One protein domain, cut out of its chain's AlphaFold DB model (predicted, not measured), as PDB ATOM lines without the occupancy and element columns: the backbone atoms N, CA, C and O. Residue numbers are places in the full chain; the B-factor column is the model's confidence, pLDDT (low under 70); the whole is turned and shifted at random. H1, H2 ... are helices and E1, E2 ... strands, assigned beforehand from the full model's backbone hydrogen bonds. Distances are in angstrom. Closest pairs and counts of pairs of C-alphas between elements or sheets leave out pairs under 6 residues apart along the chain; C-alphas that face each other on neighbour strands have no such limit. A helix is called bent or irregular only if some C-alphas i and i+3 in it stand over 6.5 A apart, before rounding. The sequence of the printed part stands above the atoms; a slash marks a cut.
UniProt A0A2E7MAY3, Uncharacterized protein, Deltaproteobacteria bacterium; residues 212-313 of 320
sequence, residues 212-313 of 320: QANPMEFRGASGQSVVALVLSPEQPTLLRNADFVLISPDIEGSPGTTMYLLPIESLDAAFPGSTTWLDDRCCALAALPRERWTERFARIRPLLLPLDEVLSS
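This is residues 212 to 313 of the 320 residues of an uncharacterized protein of Deltaproteobacteria bacterium (UniProt A0A2E7MAY3). A strongly twisted sheet of four strands, E1 E2 E4 E5, runs from the middle of the domain to one end, where the hairpin of E1 and E2 reaches farthest; a small sheet of three strands, E3 E7 E6, stands toward the other end. H1 packs on both sheets, H3 packs on the larger one, and the longest helix, H2, only grazes the larger sheet with residues 297 to 303 and meets H1 with residues 299 to 303. The 102 printed residues hold seven named strands and three named helices, in the order E1 E2 E3 E4 E5 H1 E6 E7 H2 H3, and the class is mixed, helices and strands. The larger sheet is mixed, E2 and E4 being parallel, and the smaller one, in the order E3, E7, E6, is antiparallel throughout. The whole is compact, with a radius of gyration of the C-alphas of 13.0 A and spans of 37 by 30 by 22 A.

In the larger sheet E1, residues 215 to 219, and E2, residues 225 to 230, form an antiparallel hairpin at 149 degrees, with N 216 and O 228 2.8 A apart, within hydrogen-bond range. E4, residues 244 to 247, is parallel to E2 at 62 degrees, with N 246 and O 229 at 2.8 A. E5, residues 260 to 263, is the antiparallel neighbour of E4 at 146 degrees and forms a hairpin with it, with N 247 and O 260 at 2.8 A. The edge strands are E1 and E5. Residues 260 to 261 of E5 also pair, antiparallel, with residues 305 to 306. H3, residues 307 to 312, is on this sheet; its closest C-alphas to E5 are Leu 307 and Tyr 260, 5.1 A apart. H1, residues 264 to 270, is on it too, at a height of 6.2 A over the sheet, and the closest C-alphas of H1 and E4 are those of Ile 264 and Phe 244, 5.2 A apart. H1 is also on the sheet of E3, residues 237 to 239, E7, residues 283 to 285, and E6, residues 275 to 277, at a height of 9.6 A. In that sheet E3 and E7 have N 237 and O 285 at 2.8 A, and the hairpin of E6 and E7 has N 284 and O 276 at 2.8 A. H2, residues 290 to 303, touches H1 with residues 299 to 303 alone, at a steep tilt of 63 degrees, opposite ways; the closest C-alphas are those of Ala 270 and Ile 300, 5.4 A apart. H1 and H3 are apart. In H3 every O i to N i+4 pair is within hydrogen-bond range, in H2 6 of 10 and in H1 1 of 3, beside 3 of 4 O i to N i+3 pairs in H1.

E1 begins at C-alpha 215, (-54.641, 21.573, -51.969), and spans 13.2 A; E2 spans 15.4 A, E4 9.3 A and E5 9.9 A. E3, E6 and E7 have three residues each. H2 spans 19.9 A and ends at C-alpha 303, (-42.580, 36.290, -44.988). H1 and H2 are irregular: C-alphas 265 and 268, and C-alphas 299 and 302, are each 7.4 A apart. H3 ends at C-alpha 312, (-61.017, 37.973, -41.840).

The two C-alphas farthest apart are those of Ala 221 and Gly 273, at 37.9 A. The printed part has no cut. The link from E4 to E5, residues 248 to 259, is long. The mean pLDDT of the printed part is 89.0, and residues 251 to 256, in that link, are under 70.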
ATOM      1  N   GLN A 212     -46.956  14.747 -54.214       91.19
ATOM      2  CA  GLN A 212     -47.764  15.902 -54.600       91.19
ATOM      3  C   GLN A 212     -48.446  16.513 -53.369       91.19
ATOM      4  O   GLN A 212     -49.196  15.835 -52.668       91.19
ATOM      5  N   ALA A 213     -48.212  17.806 -53.124       91.69
ATOM      6  CA  ALA A 213     -48.876  18.520 -52.041       91.69
ATOM      7  C   ALA A 213     -50.385  18.611 -52.286       91.69
ATOM      8  O   ALA A 213     -50.836  18.999 -53.367       91.69
ATOM      9  N   ASN A 214     -51.163  18.309 -51.249       89.31
ATOM     10  CA  ASN A 214     -52.614  18.379 -51.327       89.31
ATOM     11  C   ASN A 214     -53.093  19.835 -51.224       89.31
ATOM     12  O   ASN A 214     -52.692  20.537 -50.287       89.31
ATOM     13  N   PRO A 215     -53.970  20.295 -52.131       92.19
ATOM     14  CA  PRO A 215     -54.641  21.573 -51.969       92.19
ATOM     15  C   PRO A 215     -55.686  21.483 -50.855       92.19
ATOM     16  O   PRO A 215     -56.450  20.522 -50.767       92.19
ATOM     17  N   MET A 216     -55.748  22.514 -50.019       91.25
ATOM     18  CA  MET A 216     -56.808  22.709 -49.035       91.25
ATOM     19  C   MET A 216     -57.432  24.086 -49.218       91.25
ATOM     20  O   MET A 216     -56.725  25.092 -49.274       91.25
ATOM     21  N   GLU A 217     -58.761  24.125 -49.294       93.25
ATOM     22  CA  GLU A 217     -59.521  25.371 -49.283       93.25
ATOM     23  C   GLU A 217     -59.889  25.751 -47.846       93.25
ATOM     24  O   GLU A 217     -60.512  24.981 -47.113       93.25
ATOM     25  N   PHE A 218     -59.543  26.974 -47.467       90.12
ATOM     26  CA  PHE A 218     -59.909  27.592 -46.203       90.12
ATOM     27  C   PHE A 218     -60.937  28.681 -46.467       90.12
ATOM     28  O   PHE A 218     -60.740  29.517 -47.346       90.12
ATOM     29  N   ARG A 219     -62.038  28.677 -45.712       90.75
ATOM     30  CA  ARG A 219     -63.139  29.634 -45.869       90.75
ATOM     31  C   ARG A 219     -63.340  30.419 -44.579       90.75
ATOM     32  O   ARG A 219     -63.524  29.829 -43.516       90.75
ATOM     33  N   GLY A 220     -63.303  31.741 -44.685       85.44
ATOM     34  CA  GLY A 220     -63.551  32.670 -43.592       85.44
ATOM     35  C   GLY A 220     -65.036  32.945 -43.385       85.44
ATOM     36  O   GLY A 220     -65.859  32.778 -44.286       85.44
ATOM     37  N   ALA A 221     -65.387  33.446 -42.200       82.81
ATOM     38  CA  ALA A 221     -66.756  33.866 -41.891       82.81
ATOM     39  C   ALA A 221     -67.238  35.049 -42.760       82.81
ATOM     40  O   ALA A 221     -68.439  35.233 -42.932       82.81
ATOM     41  N   SER A 222     -66.308  35.827 -43.326       79.38
ATOM     42  CA  SER A 222     -66.565  36.930 -44.265       79.38
ATOM     43  C   SER A 222     -66.982  36.460 -45.667       79.38
ATOM     44  O   SER A 222     -67.334  37.284 -46.509       79.38
ATOM     45  N   GLY A 223     -66.926  35.149 -45.938       81.00
ATOM     46  CA  GLY A 223     -67.135  34.571 -47.265       81.00
ATOM     47  C   GLY A 223     -65.885  34.562 -48.148       81.00
ATOM     48  O   GLY A 223     -65.941  34.018 -49.249       81.00
ATOM     49  N   GLN A 224     -64.758  35.112 -47.683       85.50
ATOM     50  CA  GLN A 224     -63.474  34.954 -48.364       85.50
ATOM     51  C   GLN A 224     -62.987  33.505 -48.297       85.50
ATOM     52  O   GLN A 224     -63.181  32.819 -47.288       85.50
ATOM     53  N   SER A 225     -62.315  33.054 -49.352       88.56
ATOM     54  CA  SER A 225     -61.639  31.764 -49.363       88.56
ATOM     55  C   SER A 225     -60.227  31.863 -49.923       88.56
ATOM     56  O   SER A 225     -59.915  32.737 -50.730       88.56
ATOM     57  N   VAL A 226     -59.366  30.967 -49.449       91.25
ATOM     58  CA  VAL A 226     -57.993  30.799 -49.924       91.25
ATOM     59  C   VAL A 226     -57.738  29.318 -50.131       91.25
ATOM     60  O   VAL A 226     -58.023  28.512 -49.246       91.25
ATOM     61  N   VAL A 227     -57.163  28.960 -51.275       91.62
ATOM     62  CA  VAL A 227     -56.623  27.621 -51.514       91.62
ATOM     63  C   VAL A 227     -55.120  27.663 -51.263       91.62
ATOM     64  O   VAL A 227     -54.420  28.516 -51.804       91.62
ATOM     65  N   ALA A 228     -54.622  26.753 -50.432       92.75
ATOM     66  CA  ALA A 228     -53.199  26.631 -50.147       92.75
ATOM     67  C   ALA A 228     -52.755  25.170 -50.217       92.75
ATOM     68  O   ALA A 228     -53.508  24.264 -49.856       92.75
ATOM     69  N   LEU A 229     -51.523  24.943 -50.666       92.81
ATOM     70  CA  LEU A 229     -50.937  23.608 -50.701       92.81
ATOM     71  C   LEU A 229     -50.333  23.255 -49.348       92.81
ATOM     72  O   LEU A 229     -49.506  24.000 -48.819       92.81
ATOM     73  N   VAL A 230     -50.719  22.111 -48.795       87.88
ATOM     74  CA  VAL A 230     -50.178  21.632 -47.522       87.88
ATOM     75  C   VAL A 230     -48.785  21.074 -47.743       87.88
ATOM     76  O   VAL A 230     -48.602  20.129 -48.510       87.88
ATOM     77  N   LEU A 231     -47.804  21.649 -47.051       85.12
ATOM     78  CA  LEU A 231     -46.445  21.141 -47.104       85.12
ATOM     79  C   LEU A 231     -46.265  19.956 -46.151       85.12
ATOM     80  O   LEU A 231     -46.574  20.062 -44.966       85.12
ATOM     81  N   SER A 232     -45.669  18.877 -46.660       81.19
ATOM     82  CA  SER A 232     -45.175  17.740 -45.877       81.19
ATOM     83  C   SER A 232     -43.665  17.914 -45.647       81.19
ATOM     84  O   SER A 232     -42.888  17.588 -46.541       81.19
ATOM     85  N   PRO A 233     -43.197  18.432 -44.491       77.06
ATOM     86  CA  PRO A 233     -41.802  18.859 -44.331       77.06
ATOM     87  C   PRO A 233     -40.795  17.729 -44.541       77.06
ATOM     88  O   PRO A 233     -39.743  17.942 -45.123       77.06
ATOM     89  N   GLU A 234     -41.118  16.510 -44.117       85.81
ATOM     90  CA  GLU A 234     -40.186  15.378 -44.142       85.81
ATOM     91  C   GLU A 234     -40.100  14.675 -45.506       85.81
ATOM     92  O   GLU A 234     -39.315  13.739 -45.661       85.81
ATOM     93  N   GLN A 235     -40.872  15.117 -46.503       89.00
ATOM     94  CA  GLN A 235     -40.900  14.516 -47.835       89.00
ATOM     95  C   GLN A 235     -40.575  15.550 -48.914       89.00
ATOM     96  O   GLN A 235     -41.047  16.688 -48.849       89.00
ATOM     97  N   PRO A 236     -39.781  15.178 -49.932       92.75
ATOM     98  CA  PRO A 236     -39.608  16.040 -51.082       92.75
ATOM     99  C   PRO A 236     -40.963  16.138 -51.794       92.75
ATOM    100  O   PRO A 236     -41.613  15.129 -52.078       92.75
ATOM    101  N   THR A 237     -41.416  17.366 -51.996       93.44
ATOM    102  CA  THR A 237     -42.810  17.668 -52.309       93.44
ATOM    103  C   THR A 237     -42.902  18.446 -53.614       93.44
ATOM    104  O   THR A 237     -42.193  19.433 -53.803       93.44
ATOM    105  N   LEU A 238     -43.798  18.031 -54.503       94.31
ATOM    106  CA  LEU A 238     -44.186  18.782 -55.686       94.31
ATOM    107  C   LEU A 238     -45.362  19.703 -55.339       94.31
ATOM    108  O   LEU A 238     -46.455  19.254 -54.986       94.31
ATOM    109  N   LEU A 239     -45.133  21.002 -55.467       93.88
ATOM    110  CA  LEU A 239     -46.138  22.052 -55.370       93.88
ATOM    111  C   LEU A 239     -46.654  22.325 -56.788       93.88
ATOM    112  O   LEU A 239     -45.865  22.762 -57.623       93.88
ATOM    113  N   ARG A 240     -47.934  22.058 -57.080       91.31
ATOM    114  CA  ARG A 240     -48.533  22.273 -58.413       91.31
ATOM    115  C   ARG A 240     -49.541  23.416 -58.393       91.31
ATOM    116  O   ARG A 240     -50.457  23.391 -57.578       91.31
ATOM    117  N   ASN A 241     -49.387  24.369 -59.312       88.31
ATOM    118  CA  ASN A 241     -50.270  25.526 -59.487       88.31
ATOM    119  C   ASN A 241     -50.601  26.256 -58.164       88.31
ATOM    120  O   ASN A 241     -51.761  26.506 -57.841       88.31
ATOM    121  N   ALA A 242     -49.579  26.523 -57.349       89.31
ATOM    122  CA  ALA A 242     -49.755  27.031 -55.991       89.31
ATOM    123  C   ALA A 242     -49.718  28.563 -55.946       89.31
ATOM    124  O   ALA A 242     -48.703  29.148 -56.309       89.31
ATOM    125  N   ASP A 243     -50.745  29.218 -55.405       91.50
ATOM    126  CA  ASP A 243     -50.629  30.630 -55.003       91.50
ATOM    127  C   ASP A 243     -49.975  30.764 -53.623       91.50
ATOM    128  O   ASP A 243     -49.091  31.597 -53.415       91.50
ATOM    129  N   PHE A 244     -50.371  29.884 -52.701       95.31
ATOM    130  CA  PHE A 244     -49.879  29.848 -51.331       95.31
ATOM    131  C   PHE A 244     -49.492  28.432 -50.912       95.31
ATOM    132  O   PHE A 244     -50.132  27.445 -51.285       95.31
ATOM    133  N   VAL A 245     -48.473  28.349 -50.062       95.12
ATOM    134  CA  VAL A 245     -48.114  27.143 -49.312       95.12
ATOM    135  C   VAL A 245     -48.550  27.337 -47.868       95.12
ATOM    136  O   VAL A 245     -48.254  28.360 -47.248       95.12
ATOM    137  N   LEU A 246     -49.257  26.354 -47.327       93.31
ATOM    138  CA  LEU A 246     -49.680  26.342 -45.940       93.31
ATOM    139  C   LEU A 246     -48.526  25.866 -45.051       93.31
ATOM    140  O   LEU A 246     -47.985  24.775 -45.236       93.31
ATOM    141  N   ILE A 247     -48.170  26.687 -44.069       90.88
ATOM    142  CA  ILE A 247     -47.048  26.489 -43.155       90.88
ATOM    143  C   ILE A 247     -47.574  26.534 -41.716       90.88
ATOM    144  O   ILE A 247     -48.242  27.487 -41.315       90.88
ATOM    145  N   SER A 248     -47.233  25.527 -40.913       87.44
ATOM    146  CA  SER A 248     -47.536  25.482 -39.477       87.44
ATOM    147  C   SER A 248     -46.246  25.543 -38.658       87.44
ATOM    148  O   SER A 248     -45.288  24.870 -39.030       87.44
ATOM    149  N   PRO A 249     -46.174  26.269 -37.529       83.00
ATOM    150  CA  PRO A 249     -45.039  26.163 -36.609       83.00
ATOM    151  C   PRO A 249     -44.941  24.782 -35.941       83.00
ATOM    152  O   PRO A 249     -43.842  24.371 -35.568       83.00
ATOM    153  N   ASP A 250     -46.063  24.070 -35.814       81.75
ATOM    154  CA  ASP A 250     -46.143  22.714 -35.269       81.75
ATOM    155  C   ASP A 250     -46.527  21.719 -36.371       81.75
ATOM    156  O   ASP A 250     -47.635  21.765 -36.909       81.75
ATOM    157  N   ILE A 251     -45.603  20.817 -36.702       69.06
ATOM    158  CA  ILE A 251     -45.799  19.789 -37.735       69.06
ATOM    159  C   ILE A 251     -46.851  18.757 -37.294       69.06
ATOM    160  O   ILE A 251     -47.540  18.197 -38.139       69.06
ATOM    161  N   GLU A 252     -47.014  18.524 -35.987       66.06
ATOM    162  CA  GLU A 252     -47.966  17.539 -35.444       66.06
ATOM    163  C   GLU A 252     -49.391  18.080 -35.276       66.06
ATOM    164  O   GLU A 252     -50.301  17.312 -34.962       66.06
ATOM    165  N   GLY A 253     -49.614  19.371 -35.548       60.50
ATOM    166  CA  GLY A 253     -50.954  19.937 -35.674       60.50
ATOM    167  C   GLY A 253     -51.740  19.976 -34.366       60.50
ATOM    168  O   GLY A 253     -52.898  19.556 -34.325       60.50
ATOM    169  N   SER A 254     -51.150  20.509 -33.294       66.00
ATOM    170  CA  SER A 254     -51.901  20.764 -32.062       66.00
ATOM    171  C   SER A 254     -53.111  21.682 -32.339       66.00
ATOM    172  O   SER A 254     -52.933  22.754 -32.936       66.00
ATOM    173  N   PRO A 255     -54.339  21.320 -31.903       64.69
ATOM    174  CA  PRO A 255     -55.523  22.158 -32.087       64.69
ATOM    175  C   PRO A 255     -55.309  23.573 -31.535       64.69
ATOM    176  O   PRO A 255     -54.889  23.739 -30.391       64.69
ATOM    177  N   GLY A 256     -55.607  24.594 -32.344       69.25
ATOM    178  CA  GLY A 256     -55.435  26.007 -31.976       69.25
ATOM    179  C   GLY A 256     -54.082  26.618 -32.350       69.25
ATOM    180  O   GLY A 256     -53.850  27.792 -32.066       69.25
ATOM    181  N   THR A 257     -53.197  25.863 -33.005       80.56
ATOM    182  CA  THR A 257     -51.971  26.424 -33.584       80.56
ATOM    183  C   THR A 257     -52.314  27.357 -34.744       80.56
ATOM    184  O   THR A 257     -53.012  26.960 -35.676       80.56
ATOM    185  N   THR A 258     -51.812  28.594 -34.702       85.12
ATOM    186  CA  THR A 258     -51.967  29.544 -35.809       85.12
ATOM    187  C   THR A 258     -51.297  28.995 -37.064       85.12
ATOM    188  O   THR A 258     -50.098  28.705 -37.063       85.12
ATOM    189  N   MET A 259     -52.078  28.886 -38.133       90.19
ATOM    190  CA  MET A 259     -51.600  28.501 -39.455       90.19
ATOM    191  C   MET A 259     -51.185  29.740 -40.241       90.19
ATOM    192  O   MET A 259     -51.751  30.824 -40.076       90.19
ATOM    193  N   TYR A 260     -50.205  29.568 -41.116       94.19
ATOM    194  CA  TYR A 260     -49.648  30.644 -41.915       94.19
ATOM    195  C   TYR A 260     -49.650  30.289 -43.395       94.19
ATOM    196  O   TYR A 260     -49.514  29.129 -43.778       94.19
ATOM    197  N   LEU A 261     -49.753  31.315 -44.224       95.50
ATOM    198  CA  LEU A 261     -49.626  31.236 -45.666       95.50
ATOM    199  C   LEU A 261     -48.283  31.835 -46.076       95.50
ATOM    200  O   LEU A 261     -47.944  32.953 -45.686       95.50
ATOM    201  N   LEU A 262     -47.525  31.089 -46.870       96.25
ATOM    202  CA  LEU A 262     -46.353  31.581 -47.582       96.25
ATOM    203  C   LEU A 262     -46.747  31.808 -49.048       96.25
ATOM    204  O   LEU A 262     -47.089  30.827 -49.715       96.25
ATOM    205  N   PRO A 263     -46.690  33.045 -49.573       95.25
ATOM    206  CA  PRO A 263     -46.863  33.282 -51.002       95.25
ATOM    207  C   PRO A 263     -45.807  32.513 -51.803       95.25
ATOM    208  O   PRO A 263     -44.625  32.521 -51.434       95.25
ATOM    209  N   ILE A 264     -46.204  31.838 -52.883       93.56
ATOM    210  CA  ILE A 264     -45.301  30.953 -53.641       93.56
ATOM    211  C   ILE A 264     -44.079  31.705 -54.190       93.56
ATOM    212  O   ILE A 264     -42.982  31.156 -54.265       93.56
ATOM    213  N   GLU A 265     -44.221  32.987 -54.525       91.50
ATOM    214  CA  GLU A 265     -43.135  33.833 -55.015       91.50
ATOM    215  C   GLU A 265     -42.019  34.025 -53.978       91.50
ATOM    216  O   GLU A 265     -40.871  34.278 -54.341       91.50
ATOM    217  N   SER A 266     -42.333  33.840 -52.693       95.06
ATOM    218  CA  SER A 266     -41.381  33.929 -51.583       95.06
ATOM    219  C   SER A 266     -40.682  32.599 -51.277       95.06
ATOM    220  O   SER A 266     -39.854  32.545 -50.364       95.06
ATOM    221  N   LEU A 267     -40.976  31.523 -52.019       94.56
ATOM    222  CA  LEU A 267     -40.482  30.177 -51.716       94.56
ATOM    223  C   LEU A 267     -38.948  30.075 -51.774       94.56
ATOM    224  O   LEU A 267     -38.351  29.494 -50.872       94.56
ATOM    225  N   ASP A 268     -38.300  30.703 -52.761       94.56
ATOM    226  CA  ASP A 268     -36.830  30.719 -52.871       94.56
ATOM    227  C   ASP A 268     -36.171  31.445 -51.686       94.56
ATOM    228  O   ASP A 268     -35.121  31.029 -51.194       94.56
ATOM    229  N   ALA A 269     -36.795  32.521 -51.194       94.94
ATOM    230  CA  ALA A 269     -36.314  33.252 -50.022       94.94
ATOM    231  C   ALA A 269     -36.536  32.452 -48.729       94.94
ATOM    232  O   ALA A 269     -35.686  32.453 -47.835       94.94
ATOM    233  N   ALA A 270     -37.660  31.737 -48.637       93.94
ATOM    234  CA  ALA A 270     -37.988  30.890 -47.498       93.94
ATOM    235  C   ALA A 270     -37.092  29.637 -47.421       93.94
ATOM    236  O   ALA A 270     -36.633  29.264 -46.333       93.94
ATOM    237  N   PHE A 271     -36.784  29.018 -48.564       93.50
ATOM    238  CA  PHE A 271     -36.047  27.756 -48.686       93.50
ATOM    239  C   PHE A 271     -34.913  27.841 -49.732       93.50
ATOM    240  O   PHE A 271     -34.932  27.136 -50.744       93.50
ATOM    241  N   PRO A 272     -33.883  28.676 -49.496       92.62
ATOM    242  CA  PRO A 272     -32.817  28.919 -50.458       92.62
ATOM    243  C   PRO A 272     -32.045  27.640 -50.786       92.62
ATOM    244  O   PRO A 272     -31.547  26.957 -49.889       92.62
ATOM    245  N   GLY A 273     -31.926  27.350 -52.085       92.12
ATOM    246  CA  GLY A 273     -31.218  26.178 -52.610       92.12
ATOM    247  C   GLY A 273     -31.973  24.854 -52.465       92.12
ATOM    248  O   GLY A 273     -31.401  23.807 -52.752       92.12
ATOM    249  N   SER A 274     -33.228  24.883 -52.013       93.00
ATOM    250  CA  SER A 274     -34.071  23.691 -51.839       93.00
ATOM    251  C   SER A 274     -35.211  23.608 -52.853       93.00
ATOM    252  O   SER A 274     -36.010  22.679 -52.788       93.00
ATOM    253  N   THR A 275     -35.298  24.567 -53.770       94.69
ATOM    254  CA  THR A 275     -36.355  24.705 -54.772       94.69
ATOM    255  C   THR A 275     -35.843  24.333 -56.159       94.69
ATOM    256  O   THR A 275     -34.717  24.655 -56.540       94.69
ATOM    257  N   THR A 276     -36.668  23.645 -56.942       93.81
ATOM    258  CA  THR A 276     -36.455  23.439 -58.380       93.81
ATOM    259  C   THR A 276     -37.761  23.722 -59.110       93.81
ATOM    260  O   THR A 276     -38.761  23.048 -58.889       93.81
ATOM    261  N   TRP A 277     -37.761  24.742 -59.965       92.81
ATOM    262  CA  TRP A 277     -38.973  25.243 -60.613       92.81
ATOM    263  C   TRP A 277     -39.225  24.570 -61.963       92.81
ATOM    264  O   TRP A 277     -38.338  24.542 -62.822       92.81
ATOM    265  N   LEU A 278     -40.455  24.101 -62.168       91.62
ATOM    266  CA  LEU A 278     -40.968  23.700 -63.478       91.62
ATOM    267  C   LEU A 278     -41.481  24.920 -64.241       91.62
ATOM    268  O   LEU A 278     -41.056  25.145 -65.371       91.62
ATOM    269  N   ASP A 279     -42.299  25.745 -63.588       93.69
ATOM    270  CA  ASP A 279     -42.798  27.014 -64.121       93.69
ATOM    271  C   ASP A 279     -42.920  28.083 -63.004       93.69
ATOM    272  O   ASP A 279     -42.218  27.988 -61.995       93.69
ATOM    273  N   ASP A 280     -43.731  29.140 -63.153       93.88
ATOM    274  CA  ASP A 280     -43.856  30.189 -62.121       93.88
ATOM    275  C   ASP A 280     -44.737  29.798 -60.919       93.88
ATOM    276  O   ASP A 280     -44.665  30.467 -59.882       93.88
ATOM    277  N   ARG A 281     -45.524  28.719 -61.014       92.44
ATOM    278  CA  ARG A 281     -46.434  28.223 -59.959       92.44
ATOM    279  C   ARG A 281     -46.242  26.738 -59.615       92.44
ATOM    280  O   ARG A 281     -46.871  26.254 -58.672       92.44
ATOM    281  N   CYS A 282     -45.372  26.030 -60.332       93.31
ATOM    282  CA  CYS A 282     -45.020  24.631 -60.122       93.31
ATOM    283  C   CYS A 282     -43.557  24.496 -59.681       93.31
ATOM    284  O   CYS A 282     -42.630  24.863 -60.411       93.31
ATOM    285  N   CYS A 283     -43.337  23.939 -58.491       93.56
ATOM    286  CA  CYS A 283     -42.015  23.820 -57.880       93.56
ATOM    287  C   CYS A 283     -41.868  22.500 -57.130       93.56
ATOM    288  O   CYS A 283     -42.713  22.139 -56.316       93.56
ATOM    289  N   ALA A 284     -40.739  21.830 -57.318       94.12
ATOM    290  CA  ALA A 284     -40.261  20.822 -56.392       94.12
ATOM    291  C   ALA A 284     -39.567  21.491 -55.205       94.12
ATOM    292  O   ALA A 284     -38.697  22.347 -55.386       94.12
ATOM    293  N   LEU A 285     -39.936  21.090 -53.995       94.69
ATOM    294  CA  LEU A 285     -39.298  21.509 -52.758       94.69
ATOM    295  C   LEU A 285     -38.668  20.293 -52.079       94.69
ATOM    296  O   LEU A 285     -39.338  19.295 -51.821       94.69
ATOM    297  N   ALA A 286     -37.377  20.376 -51.774       93.62
ATOM    298  CA  ALA A 286     -36.675  19.328 -51.047       93.62
ATOM    299  C   ALA A 286     -37.231  19.156 -49.623       93.62
ATOM    300  O   ALA A 286     -37.650  20.123 -48.985       93.62
ATOM    301  N   ALA A 287     -37.158  17.927 -49.106       92.19
ATOM    302  CA  ALA A 287     -37.510  17.638 -47.722       92.19
ATOM    303  C   ALA A 287     -36.676  18.487 -46.750       92.19
ATOM    304  O   ALA A 287     -35.452  18.612 -46.882       92.19
ATOM    305  N   LEU A 288     -37.338  19.017 -45.731       87.81
ATOM    306  CA  LEU A 288     -36.729  19.647 -44.579       87.81
ATOM    307  C   LEU A 288     -36.922  18.758 -43.338       87.81
ATOM    308  O   LEU A 288     -38.045  18.624 -42.851       87.81
ATOM    309  N   PRO A 289     -35.832  18.206 -42.774       86.75
ATOM    310  CA  PRO A 289     -35.910  17.399 -41.566       86.75
ATOM    311  C   PRO A 289     -36.598  18.140 -40.422       86.75
ATOM    312  O   PRO A 289     -36.363  19.337 -40.201       86.75
ATOM    313  N   ARG A 290     -37.428  17.413 -39.677       84.44
ATOM    314  CA  ARG A 290     -38.283  17.959 -38.625       84.44
ATOM    315  C   ARG A 290     -37.512  18.714 -37.547       84.44
ATOM    316  O   ARG A 290     -37.962  19.763 -37.090       84.44
ATOM    317  N   GLU A 291     -36.316  18.259 -37.194       86.75
ATOM    318  CA  GLU A 291     -35.441  18.914 -36.220       86.75
ATOM    319  C   GLU A 291     -34.980  20.318 -36.649       86.75
ATOM    320  O   GLU A 291     -34.606  21.133 -35.807       86.75
ATOM    321  N   ARG A 292     -35.038  20.633 -37.950       88.44
ATOM    322  CA  ARG A 292     -34.701  21.957 -38.500       88.44
ATOM    323  C   ARG A 292     -35.920  22.849 -38.699       88.44
ATOM    324  O   ARG A 292     -35.761  24.021 -39.049       88.44
ATOM    325  N   TRP A 293     -37.125  22.322 -38.490       88.31
ATOM    326  CA  TRP A 293     -38.363  23.033 -38.785       88.31
ATOM    327  C   TRP A 293     -38.551  24.265 -37.909       88.31
ATOM    328  O   TRP A 293     -38.789  25.347 -38.431       88.31
ATOM    329  N   THR A 294     -38.377  24.141 -36.592       87.62
ATOM    330  CA  THR A 294     -38.572  25.261 -35.659       87.62
ATOM    331  C   THR A 294     -37.644  26.435 -35.974       87.62
ATOM    332  O   THR A 294     -38.079  27.587 -36.013       87.62
ATOM    333  N   GLU A 295     -36.367  26.153 -36.249       90.25
ATOM    334  CA  GLU A 295     -35.399  27.180 -36.641       90.25
ATOM    335  C   GLU A 295     -35.762  27.802 -37.995       90.25
ATOM    336  O   GLU A 295     -35.743  29.027 -38.144       90.25
ATOM    337  N   ARG A 296     -36.124  26.973 -38.983       91.06
ATOM    338  CA  ARG A 296     -36.570  27.451 -40.294       91.06
ATOM    339  C   ARG A 296     -37.790  28.353 -40.162       91.06
ATOM    340  O   ARG A 296     -37.772  29.449 -40.711       91.06
ATOM    341  N   PHE A 297     -38.801  27.918 -39.418       91.00
ATOM    342  CA  PHE A 297     -40.034  28.655 -39.182       91.00
ATOM    343  C   PHE A 297     -39.737  30.040 -38.600       91.00
ATOM    344  O   PHE A 297     -40.212  31.046 -39.122       91.00
ATOM    345  N   ALA A 298     -38.880  30.117 -37.576       91.88
ATOM    346  CA  ALA A 298     -38.485  31.391 -36.979       91.88
ATOM    347  C   ALA A 298     -37.837  32.349 -37.997       91.88
ATOM    348  O   ALA A 298     -38.096  33.552 -37.950       91.88
ATOM    349  N   ARG A 299     -37.036  31.825 -38.934       93.50
ATOM    350  CA  ARG A 299     -36.389  32.619 -39.993       93.50
ATOM    351  C   ARG A 299     -37.368  33.102 -41.059       93.50
ATOM    352  O   ARG A 299     -37.229  34.227 -41.524       93.50
ATOM    353  N   ILE A 300     -38.331  32.268 -41.454       95.25
ATOM    354  CA  ILE A 300     -39.283  32.604 -42.526       95.25
ATOM    355  C   ILE A 300     -40.501  33.375 -42.020       95.25
ATOM    356  O   ILE A 300     -41.214  33.948 -42.831       95.25
ATOM    357  N   ARG A 301     -40.722  33.445 -40.701       93.94
ATOM    358  CA  ARG A 301     -41.856  34.143 -40.074       93.94
ATOM    359  C   ARG A 301     -42.154  35.545 -40.635       93.94
ATOM    360  O   ARG A 301     -43.332  35.840 -40.791       93.94
ATOM    361  N   PRO A 302     -41.171  36.405 -40.968       95.56
ATOM    362  CA  PRO A 302     -41.453  37.715 -41.566       95.56
ATOM    363  C   PRO A 302     -42.090  37.667 -42.965       95.56
ATOM    364  O   PRO A 302     -42.629  38.672 -43.411       95.56
ATOM    365  N   LEU A 303     -42.001  36.530 -43.660       95.94
ATOM    366  CA  LEU A 303     -42.580  36.290 -44.988       95.94
ATOM    367  C   LEU A 303     -43.974  35.645 -44.913       95.94
ATOM    368  O   LEU A 303     -44.607  35.429 -45.943       95.94
ATOM    369  N   LEU A 304     -44.417  35.272 -43.710       95.44
ATOM    370  CA  LEU A 304     -45.632  34.504 -43.483       95.44
ATOM    371  C   LEU A 304     -46.822  35.418 -43.185       95.44
ATOM    372  O   LEU A 304     -46.736  36.317 -42.349       95.44
ATOM    373  N   LEU A 305     -47.955  35.120 -43.816       94.94
ATOM    374  CA  LEU A 305     -49.237  35.776 -43.580       94.94
ATOM    375  C   LEU A 305     -50.084  34.905 -42.641       94.94
ATOM    376  O   LEU A 305     -50.294  33.731 -42.953       94.94
ATOM    377  N   PRO A 306     -50.577  35.411 -41.500       93.75
ATOM    378  CA  PRO A 306     -51.477  34.638 -40.645       93.75
ATOM    379  C   PRO A 306     -52.776  34.301 -41.389       93.75
ATOM    380  O   PRO A 306     -53.435  35.196 -41.919       93.75
ATOM    381  N   LEU A 307     -53.160  33.022 -41.422       91.31
ATOM    382  CA  LEU A 307     -54.330  32.564 -42.183       91.31
ATOM    383  C   LEU A 307     -55.621  33.262 -41.727       91.31
ATOM    384  O   LEU A 307     -56.403  33.713 -42.559       91.31
ATOM    385  N   ASP A 308     -55.816  33.399 -40.414       89.38
ATOM    386  CA  ASP A 308     -57.014  34.024 -39.844       89.38
ATOM    387  C   ASP A 308     -57.143  35.498 -40.246       89.38
ATOM    388  O   ASP A 308     -58.241  35.970 -40.539       89.38
ATOM    389  N   GLU A 309     -56.022  36.224 -40.316       89.81
ATOM    390  CA  GLU A 309     -56.011  37.623 -40.754       89.81
ATOM    391  C   GLU A 309     -56.436  37.728 -42.219       89.81
ATOM    392  O   GLU A 309     -57.309  38.536 -42.540       89.81
ATOM    393  N   VAL A 310     -55.900  36.854 -43.080       88.06
ATOM    394  CA  VAL A 310     -56.269  36.803 -44.500       88.06
ATOM    395  C   VAL A 310     -57.759  36.515 -44.658       88.06
ATOM    396  O   VAL A 310     -58.432  37.279 -45.335       88.06
ATOM    397  N   LEU A 311     -58.296  35.496 -43.980       88.69
ATOM    398  CA  LEU A 311     -59.709  35.102 -44.072       88.69
ATOM    399  C   LEU A 311     -60.687  36.096 -43.422       88.69
ATOM    400  O   LEU A 311     -61.889  36.050 -43.693       88.69
ATOM    401  N   SER A 312     -60.204  36.958 -42.527       84.38
ATOM    402  CA  SER A 312     -61.017  37.973 -41.840       84.38
ATOM    403  C   SER A 312     -61.080  39.314 -42.570       84.38
ATOM    404  O   SER A 312     -61.896  40.162 -42.204       84.38
ATOM    405  N   SER A 313     -60.244  39.519 -43.593       73.25
ATOM    406  CA  SER A 313     -60.248  40.757 -44.364       73.25
ATOM    407  C   SER A 313     -61.587  40.935 -45.105       73.25
ATOM    408  O   SER A 313     -62.236  39.969 -45.506       73.25
TER     409      SER A 313